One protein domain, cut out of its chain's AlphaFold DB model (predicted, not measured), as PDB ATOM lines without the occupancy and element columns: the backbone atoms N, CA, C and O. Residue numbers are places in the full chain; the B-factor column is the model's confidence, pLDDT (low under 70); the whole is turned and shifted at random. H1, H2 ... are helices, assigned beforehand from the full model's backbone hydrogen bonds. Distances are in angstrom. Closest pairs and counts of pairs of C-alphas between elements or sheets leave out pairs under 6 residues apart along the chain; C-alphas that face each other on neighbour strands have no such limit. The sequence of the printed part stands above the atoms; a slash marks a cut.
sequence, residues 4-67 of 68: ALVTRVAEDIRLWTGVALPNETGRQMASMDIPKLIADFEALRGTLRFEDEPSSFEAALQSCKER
ATOM      1  N   ALA A   4     -35.460 -16.186  89.973       81.25
ATOM      2  CA  ALA A   4     -34.691 -15.943  91.189       81.25
ATOM      3  C   ALA A   4     -33.367 -16.725  91.180       81.25
ATOM      4  O   ALA A   4     -32.320 -16.194  91.558       81.25
ATOM      5  N   LEU A   5     -33.392 -17.970  90.690       79.50
ATOM      6  CA  LEU A   5     -32.193 -18.794  90.535       79.50
ATOM      7  C   LEU A   5     -31.221 -18.189  89.514       79.50
ATOM      8  O   LEU A   5     -30.028 -18.107  89.801       79.50
ATOM      9  N   VAL A   6     -31.718 -17.747  88.351       78.62
ATOM     10  CA  VAL A   6     -30.894 -17.101  87.307       78.62
ATOM     11  C   VAL A   6     -30.183 -15.869  87.862       78.62
ATOM     12  O   VAL A   6     -28.982 -15.703  87.660       78.62
ATOM     13  N   THR A   7     -30.917 -15.031  88.594       84.31
ATOM     14  CA  THR A   7     -30.401 -13.778  89.157       84.31
ATOM     15  C   THR A   7     -29.292 -14.044  90.172       84.31
ATOM     16  O   THR A   7     -28.193 -13.511  90.024       84.31
ATOM     17  N   ARG A   8     -29.524 -14.950  91.132       89.62
ATOM     18  CA  ARG A   8     -28.515 -15.324  92.135       89.62
ATOM     19  C   ARG A   8     -27.248 -15.896  91.494       89.62
ATOM     20  O   ARG A   8     -26.144 -15.494  91.839       89.62
ATOM     21  N   VAL A   9     -27.396 -16.813  90.535       86.44
ATOM     22  CA  VAL A   9     -26.246 -17.427  89.848       86.44
ATOM     23  C   VAL A   9     -25.453 -16.383  89.058       86.44
ATOM     24  O   VAL A   9     -24.224 -16.422  89.055       86.44
ATOM     25  N   ALA A  10     -26.122 -15.424  88.415       83.88
ATOM     26  CA  ALA A  10     -25.446 -14.337  87.713       83.88
ATOM     27  C   ALA A  10     -24.654 -13.424  88.669       83.88
ATOM     28  O   ALA A  10     -23.556 -12.985  88.322       83.88
ATOM     29  N   GLU A  11     -25.180 -13.159  89.867       89.81
ATOM     30  CA  GLU A  11     -24.478 -12.407  90.915       89.81
ATOM     31  C   GLU A  11     -23.243 -13.157  91.424       89.81
ATOM     32  O   GLU A  11     -22.166 -12.563  91.490       89.81
ATOM     33  N   ASP A  12     -23.361 -14.461  91.689       92.44
ATOM     34  CA  ASP A  12     -22.240 -15.305  92.118       92.44
ATOM     35  C   ASP A  12     -21.137 -15.363  91.051       92.44
ATOM     36  O   ASP A  12     -19.957 -15.160  91.353       92.44
ATOM     37  N   ILE A  13     -21.501 -15.576  89.780       86.81
ATOM     38  CA  ILE A  13     -20.546 -15.588  88.663       86.81
ATOM     39  C   ILE A  13     -19.828 -14.244  88.582       86.81
ATOM     40  O   ILE A  13     -18.598 -14.207  88.494       86.81
ATOM     41  N   ARG A  14     -20.563 -13.133  88.659       90.50
ATOM     42  CA  ARG A  14     -19.960 -11.802  88.604       90.50
ATOM     43  C   ARG A  14     -19.019 -11.559  89.780       90.50
ATOM     44  O   ARG A  14     -17.936 -11.017  89.569       90.50
ATOM     45  N   LEU A  15     -19.413 -11.955  90.988       93.44
ATOM     46  CA  LEU A  15     -18.629 -11.750  92.202       93.44
ATOM     47  C   LEU A  15     -17.324 -12.555  92.182       93.44
ATOM     48  O   LEU A  15     -16.267 -12.010  92.490       93.44
ATOM     49  N   TRP A  16     -17.390 -13.833  91.804       94.00
ATOM     50  CA  TRP A  16     -16.251 -14.749  91.905       94.00
ATOM     51  C   TRP A  16     -15.375 -14.801  90.654       94.00
ATOM     52  O   TRP A  16     -14.194 -15.126  90.752       94.00
ATOM     53  N   THR A  17     -15.928 -14.486  89.479       91.25
ATOM     54  CA  THR A  17     -15.211 -14.611  88.196       91.25
ATOM     55  C   THR A  17     -15.071 -13.291  87.440       91.25
ATOM     56  O   THR A  17     -14.340 -13.228  86.456       91.25
ATOM     57  N   GLY A  18     -15.773 -12.232  87.860       88.56
ATOM     58  CA  GLY A  18     -15.804 -10.949  87.151       88.56
ATOM     59  C   GLY A  18     -16.561 -10.981  85.819       88.56
ATOM     60  O   GLY A  18     -16.683  -9.948  85.160       88.56
ATOM     61  N   VAL A  19     -17.091 -12.139  85.414       84.62
ATOM     62  CA  VAL A  19     -17.859 -12.291  84.178       84.62
ATOM     63  C   VAL A  19     -19.275 -11.768  84.394       84.62
ATOM     64  O   VAL A  19     -19.967 -12.159  85.329       84.62
ATOM     65  N   ALA A  20     -19.726 -10.893  83.502       82.94
ATOM     66  CA  ALA A  20     -21.107 -10.434  83.443       82.94
ATOM     67  C   ALA A  20     -21.676 -10.722  82.055       82.94
ATOM     68  O   ALA A  20     -20.955 -10.663  81.056       82.94
ATOM     69  N   LEU A  21     -22.978 -11.003  81.982       73.81
ATOM     70  CA  LEU A  21     -23.657 -11.129  80.696       73.81
ATOM     71  C   LEU A  21     -23.620  -9.767  79.981       73.81
ATOM     72  O   LEU A  21     -24.136  -8.787  80.524       73.81
ATOM     73  N   PRO A  22     -23.017  -9.677  78.782       74.12
ATOM     74  CA  PRO A  22     -22.659  -8.393  78.181       74.12
ATOM     75  C   PRO A  22     -23.858  -7.615  77.621       74.12
ATOM     76  O   PRO A  22     -23.767  -6.403  77.441       74.12
ATOM     77  N   ASN A  23     -24.977  -8.283  77.318       81.12
ATOM     78  CA  ASN A  23     -26.165  -7.670  76.717       81.12
ATOM     79  C   ASN A  23     -27.432  -8.533  76.911       81.12
ATOM     80  O   ASN A  23     -27.378  -9.642  77.445       81.12
ATOM     81  N   GLU A  24     -28.578  -7.997  76.479       79.56
ATOM     82  CA  GLU A  24     -29.890  -8.659  76.552       79.56
ATOM     83  C   GLU A  24     -29.941  -9.959  75.743       79.56
ATOM     84  O   GLU A  24     -30.457 -10.965  76.222       79.56
ATOM     85  N   THR A  25     -29.317  -9.985  74.565       80.56
ATOM     86  CA  THR A  25     -29.207 -11.197  73.744       80.56
ATOM     87  C   THR A  25     -28.519 -12.332  74.504       80.56
ATOM     88  O   THR A  25     -29.010 -13.457  74.499       80.56
ATOM     89  N   GLY A  26     -27.436 -12.044  75.233       79.81
ATOM     90  CA  GLY A  26     -26.749 -13.029  76.068       79.81
ATOM     91  C   GLY A  26     -27.633 -13.588  77.186       79.81
ATOM     92  O   GLY A  26     -27.562 -14.781  77.475       79.81
ATOM     93  N   ARG A  27     -28.511 -12.765  77.776       78.56
ATOM     94  CA  ARG A  27     -29.492 -13.218  78.780       78.56
ATOM     95  C   ARG A  27     -30.554 -14.139  78.178       78.56
ATOM     96  O   ARG A  27     -30.871 -15.174  78.765       78.56
ATOM     97  N   GLN A  28     -31.067 -13.788  77.002       79.81
ATOM     98  CA  GLN A  28     -32.083 -14.578  76.304       79.81
ATOM     99  C   GLN A  28     -31.527 -15.934  75.854       79.81
ATOM    100  O   GLN A  28     -32.122 -16.969  76.151       79.81
ATOM    101  N   MET A  29     -30.332 -15.947  75.256       79.31
ATOM    102  CA  MET A  29     -29.658 -17.183  74.849       79.31
ATOM    103  C   MET A  29     -29.350 -18.094  76.043       79.31
ATOM    104  O   MET A  29     -29.579 -19.299  75.963       79.31
ATOM    105  N   ALA A  30     -28.882 -17.536  77.169       77.38
ATOM    106  CA  ALA A  30     -28.635 -18.306  78.391       77.38
ATOM    107  C   ALA A  30     -29.910 -18.961  78.954       77.38
ATOM    108  O   ALA A  30     -29.835 -20.027  79.560       77.38
ATOM    109  N   SER A  31     -31.074 -18.343  78.741       76.12
ATOM    110  CA  SER A  31     -32.352 -18.818  79.285       76.12
ATOM    111  C   SER A  31     -33.066 -19.833  78.387       76.12
ATOM    112  O   SER A  31     -33.837 -20.645  78.896       76.12
ATOM    113  N   MET A  32     -32.845 -19.784  77.068       76.56
ATOM    114  CA  MET A  32     -33.605 -20.572  76.086       76.56
ATOM    115  C   MET A  32     -32.720 -21.527  75.280       76.56
ATOM    116  O   MET A  32     -32.892 -22.745  75.353       76.56
ATOM    117  N   ASP A  33     -31.751 -20.988  74.545       80.56
ATOM    118  CA  ASP A  33     -31.016 -21.747  73.530       80.56
ATOM    119  C   ASP A  33     -29.901 -22.609  74.129       80.56
ATOM    120  O   ASP A  33     -29.717 -23.757  73.728       80.56
ATOM    121  N   ILE A  34     -29.176 -22.086  75.122       85.06
ATOM    122  CA  ILE A  34     -28.054 -22.785  75.763       85.06
ATOM    123  C   ILE A  34     -28.519 -24.051  76.507       85.06
ATOM    124  O   ILE A  34     -27.900 -25.092  76.297       85.06
ATOM    125  N   PRO A  35     -29.598 -24.043  77.323       86.94
ATOM    126  CA  PRO A  35     -30.072 -25.262  77.980       86.94
ATOM    127  C   PRO A  35     -30.470 -26.355  76.987       86.94
ATOM    128  O   PRO A  35     -30.129 -27.520  77.184       86.94
ATOM    129  N   LYS A  36     -31.143 -25.978  75.889       87.88
ATOM    130  CA  LYS A  36     -31.472 -26.915  74.813       87.88
ATOM    131  C   LYS A  36     -30.205 -27.467  74.158       87.88
ATOM    132  O   LYS A  36     -30.099 -28.674  73.976       87.88
ATOM    133  N   LEU A  37     -29.249 -26.601  73.831       90.94
ATOM    134  CA  LEU A  37     -27.994 -26.996  73.200       90.94
ATOM    135  C   LEU A  37     -27.182 -27.951  74.091       90.94
ATOM    136  O   LEU A  37     -26.640 -28.933  73.591       90.94
ATOM    137  N   ILE A  38     -27.127 -27.698  75.403       89.56
ATOM    138  CA  ILE A  38     -26.493 -28.596  76.380       89.56
ATOM    139  C   ILE A  38     -27.178 -29.965  76.361       89.56
ATOM    140  O   ILE A  38     -26.492 -30.971  76.195       89.56
ATOM    141  N   ALA A  39     -28.509 -30.005  76.455       90.25
ATOM    142  CA  ALA A  39     -29.265 -31.257  76.423       90.25
ATOM    143  C   ALA A  39     -29.061 -32.030  75.107       90.25
ATOM    144  O   ALA A  39     -28.897 -33.249  75.122       90.25
ATOM    145  N   ASP A  40     -29.010 -31.330  73.970       91.69
ATOM    146  CA  ASP A  40     -28.734 -31.937  72.665       91.69
ATOM    147  C   ASP A  40     -27.312 -32.539  72.619       91.69
ATOM    148  O   ASP A  40     -27.123 -33.647  72.113       91.69
ATOM    149  N   PHE A  41     -26.308 -31.859  73.192       90.19
ATOM    150  CA  PHE A  41     -24.947 -32.396  73.313       90.19
ATOM    151  C   PHE A  41     -24.850 -33.576  74.285       90.19
ATOM    152  O   PHE A  41     -24.081 -34.503  74.031       90.19
ATOM    153  N   GLU A  42     -25.598 -33.569  75.386       88.62
ATOM    154  CA  GLU A  42     -25.676 -34.697  76.323       88.62
ATOM    155  C   GLU A  42     -26.327 -35.921  75.668       88.62
ATOM    156  O   GLU A  42     -25.798 -37.029  75.772       88.62
ATOM    157  N   ALA A  43     -27.411 -35.717  74.914       88.19
ATOM    158  CA  ALA A  43     -28.049 -36.768  74.131       88.19
ATOM    159  C   ALA A  43     -27.093 -37.331  73.072       88.19
ATOM    160  O   ALA A  43     -26.939 -38.548  72.966       88.19
ATOM    161  N   LEU A  44     -26.392 -36.459  72.336       87.38
ATOM    162  CA  LEU A  44     -25.375 -36.876  71.375       87.38
ATOM    163  C   LEU A  44     -24.260 -37.664  72.067       87.38
ATOM    164  O   LEU A  44     -23.900 -38.736  71.590       87.38
ATOM    165  N   ARG A  45     -23.750 -37.200  73.214       80.19
ATOM    166  CA  ARG A  45     -22.720 -37.902  73.994       80.19
ATOM    167  C   ARG A  45     -23.140 -39.330  74.341       80.19
ATOM    168  O   ARG A  45     -22.319 -40.220  74.191       80.19
ATOM    169  N   GLY A  46     -24.400 -39.556  74.719       69.88
ATOM    170  CA  GLY A  46     -24.929 -40.902  74.982       69.88
ATOM    171  C   GLY A  46     -24.975 -41.820  73.750       69.88
ATOM    172  O   GLY A  46     -25.040 -43.036  73.895       69.88
ATOM    173  N   THR A  47     -24.923 -41.262  72.536       77.06
ATOM    174  CA  THR A  47     -24.830 -42.029  71.276       77.06
ATOM    175  C   THR A  47     -23.399 -42.227  70.789       77.06
ATOM    176  O   THR A  47     -23.123 -43.141  70.008       77.06
ATOM    177  N   LEU A  48     -22.479 -41.366  71.229       68.12
ATOM    178  CA  LEU A  48     -21.068 -41.491  70.917       68.12
ATOM    179  C   LEU A  48     -20.507 -42.595  71.815       68.12
ATOM    180  O   LEU A  48     -20.452 -42.454  73.030       68.12
ATOM    181  N   ARG A  49     -20.096 -43.708  71.201       61.75
ATOM    182  CA  ARG A  49     -19.521 -44.904  71.843       61.75
ATOM    183  C   ARG A  49     -18.136 -44.655  72.473       61.75
ATOM    184  O   ARG A  49     -17.239 -45.478  72.341       61.75
ATOM    185  N   PHE A  50     -17.936 -43.530  73.160       55.75
ATOM    186  CA  PHE A  50     -16.735 -43.287  73.964       55.75
ATOM    187  C   PHE A  50     -16.588 -44.311  75.107       55.75
ATOM    188  O   PHE A  50     -15.498 -44.451  75.643       55.75
ATOM    189  N   GLU A  51     -17.655 -45.045  75.446       52.91
ATOM    190  CA  GLU A  51     -17.649 -46.142  76.426       52.91
ATOM    191  C   GLU A  51     -17.372 -47.540  75.825       52.91
ATOM    192  O   GLU A  51     -17.241 -48.496  76.584       52.91
ATOM    193  N   ASP A  52     -17.219 -47.688  74.496       55.25
ATOM    194  CA  ASP A  52     -16.829 -48.975  73.873       55.25
ATOM    195  C   ASP A  52     -15.303 -49.200  73.843       55.25
ATOM    196  O   ASP A  52     -14.843 -50.251  73.394       55.25
ATOM    197  N   GLU A  53     -14.498 -48.264  74.352       56.09
ATOM    198  CA  GLU A  53     -13.108 -48.561  74.695       56.09
ATOM    199  C   GLU A  53     -12.945 -48.700  76.211       56.09
ATOM    200  O   GLU A  53     -12.770 -47.703  76.912       56.09
ATOM    201  N   PRO A  54     -12.832 -49.928  76.743       57.56
ATOM    202  CA  PRO A  54     -11.978 -50.145  77.879       57.56
ATOM    203  C   PRO A  54     -10.564 -50.359  77.328       57.56
ATOM    204  O   PRO A  54     -10.067 -51.483  77.309       57.56
ATOM    205  N   SER A  55      -9.853 -49.299  76.940       59.56
ATOM    206  CA  SER A  55      -8.426 -49.328  77.263       59.56
ATOM    207  C   SER A  55      -8.323 -48.901  78.724       59.56
ATOM    208  O   SER A  55      -7.951 -47.779  79.057       59.56
ATOM    209  N   SER A  56      -8.736 -49.802  79.630       71.50
ATOM    210  CA  SER A  56      -8.428 -49.603  81.044       71.50
ATOM    211  C   SER A  56      -6.924 -49.369  81.154       71.50
ATOM    212  O   SER A  56      -6.141 -49.868  80.334       71.50
ATOM    213  N   PHE A  57      -6.504 -48.595  82.148       64.44
ATOM    214  CA  PHE A  57      -5.087 -48.311  82.343       64.44
ATOM    215  C   PHE A  57      -4.254 -49.608  82.372       64.44
ATOM    216  O   PHE A  57      -3.180 -49.674  81.782       64.44
ATOM    217  N   GLU A  58      -4.797 -50.677  82.956       71.75
ATOM    218  CA  GLU A  58      -4.213 -52.015  82.984       71.75
ATOM    219  C   GLU A  58      -4.118 -52.663  81.592       71.75
ATOM    220  O   GLU A  58      -3.081 -53.244  81.271       71.75
ATOM    221  N   ALA A  59      -5.145 -52.535  80.743       72.25
ATOM    222  CA  ALA A  59      -5.127 -53.040  79.367       72.25
ATOM    223  C   ALA A  59      -4.095 -52.297  78.499       72.25
ATOM    224  O   ALA A  59      -3.329 -52.918  77.756       72.25
ATOM    225  N   ALA A  60      -4.010 -50.972  78.649       70.94
ATOM    226  CA  ALA A  60      -2.990 -50.157  77.995       70.94
ATOM    227  C   ALA A  60      -1.574 -50.504  78.498       70.94
ATOM    228  O   ALA A  60      -0.635 -50.609  77.705       70.94
ATOM    229  N   LEU A  61      -1.419 -50.749  79.804       73.25
ATOM    230  CA  LEU A  61      -0.150 -51.123  80.429       73.25
ATOM    231  C   LEU A  61       0.330 -52.512  79.986       73.25
ATOM    232  O   LEU A  61       1.529 -52.692  79.773       73.25
ATOM    233  N   GLN A  62      -0.578 -53.476  79.821       75.75
ATOM    234  CA  GLN A  62      -0.249 -54.818  79.335       75.75
ATOM    235  C   GLN A  62       0.192 -54.793  77.864       75.75
ATOM    236  O   GLN A  62       1.253 -55.321  77.537       75.75
ATOM    237  N   SER A  63      -0.543 -54.085  77.000       73.44
ATOM    238  CA  SER A  63      -0.181 -53.893  75.585       73.44
ATOM    239  C   SER A  63       1.205 -53.250  75.409       73.44
ATOM    240  O   SER A  63       1.973 -53.622  74.521       73.44
ATOM    241  N   CYS A  64       1.582 -52.326  76.301       73.44
ATOM    242  CA  CYS A  64       2.920 -51.729  76.297       73.44
ATOM    243  C   CYS A  64       4.033 -52.702  76.724       73.44
ATOM    244  O   CYS A  64       5.175 -52.516  76.310       73.44
ATOM    245  N   LYS A  65       3.729 -53.710  77.552       74.44
ATOM    246  CA  LYS A  65       4.705 -54.674  78.089       74.44
ATOM    247  C   LYS A  65       4.945 -55.879  77.178       74.44
ATOM    248  O   LYS A  65       6.039 -56.426  77.200       74.44
ATOM    249  N   GLU A  66       3.953 -56.280  76.384       59.97
ATOM    250  CA  GLU A  66       4.041 -57.432  75.469       59.97
ATOM    251  C   GLU A  66       4.734 -57.113  74.132       59.97
ATOM    252  O   GLU A  66       4.897 -57.991  73.290       59.97
ATOM    253  N   ARG A  67       5.205 -55.873  73.935       55.78
ATOM    254  CA  ARG A  67       6.146 -55.535  72.856       55.78
ATOM    255  C   ARG A  67       7.564 -55.972  73.242       55.78
ATOM    256  O   ARG A  67       8.391 -55.132  73.597       55.78
TER     257      ARG A  67
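AT A GLANCE: This is residues 4 to 67 of the 68 residues of an uncharacterized protein of Roseomonas gilardii (UniProt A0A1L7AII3). Four helices are strung out along an open, extended chain, with no common core. H1 and H2 lie at one end, H3 reaches away from them as a long arm, and an unnamed stretch leads on to H4 at the far end. Residues 35 to 54 and 56 to 62 stick out free. The printed part has 64 residues with four named helices, in the order H1, H2, H3, H4, and no named strand; its class is all helix. It is extended, with a radius of gyration of the C-alphas of 20.6 A and spans of 59 by 27 by 19 A.

IN THESE COORDINATES: Find C-alpha 4 at (-34.691, -15.943, 91.189); from there H1, residues 4 to 17, runs 19.8 A to C-alpha 17. Next look at H2, residues 24 to 31, which is 10.8 A long. Then H3, residues 33 to 47, the longest helix, begins at (-31.016, -21.747, 73.530) and runs 21.3 A. Last comes H4, residues 57 to 65, 12.4 A long, ending with C-alpha 65 at (4.705, -54.674, 78.089).

HOW THE PARTS SIT: Begin with H1, which is only just apart from H2, the closest C-alphas being 8.3 A apart. H2 and H3 meet only through their link; they are near each other, with 5 pairs of C-alphas within 10 A. H4 is apart from H1, H2 and H3, and H1 is apart from H3. Trace the backbone O and N atoms in H1, H2, H3 and H4: every O i to N i+4 pair is within hydrogen-bond range.

THE WHOLE: Look from Ala 4 to Arg 67, whose C-alphas are the two farthest apart, at 59.8 A. The printed part has no cut. The link H2 to H3 is tight, H1 to H2 and H3 to H4 are short, and no link is long. The mean pLDDT of the printed part is 78.2; it is under 70 at residue 46, residues 48 to 55, residue 57 and residues 66 to 67.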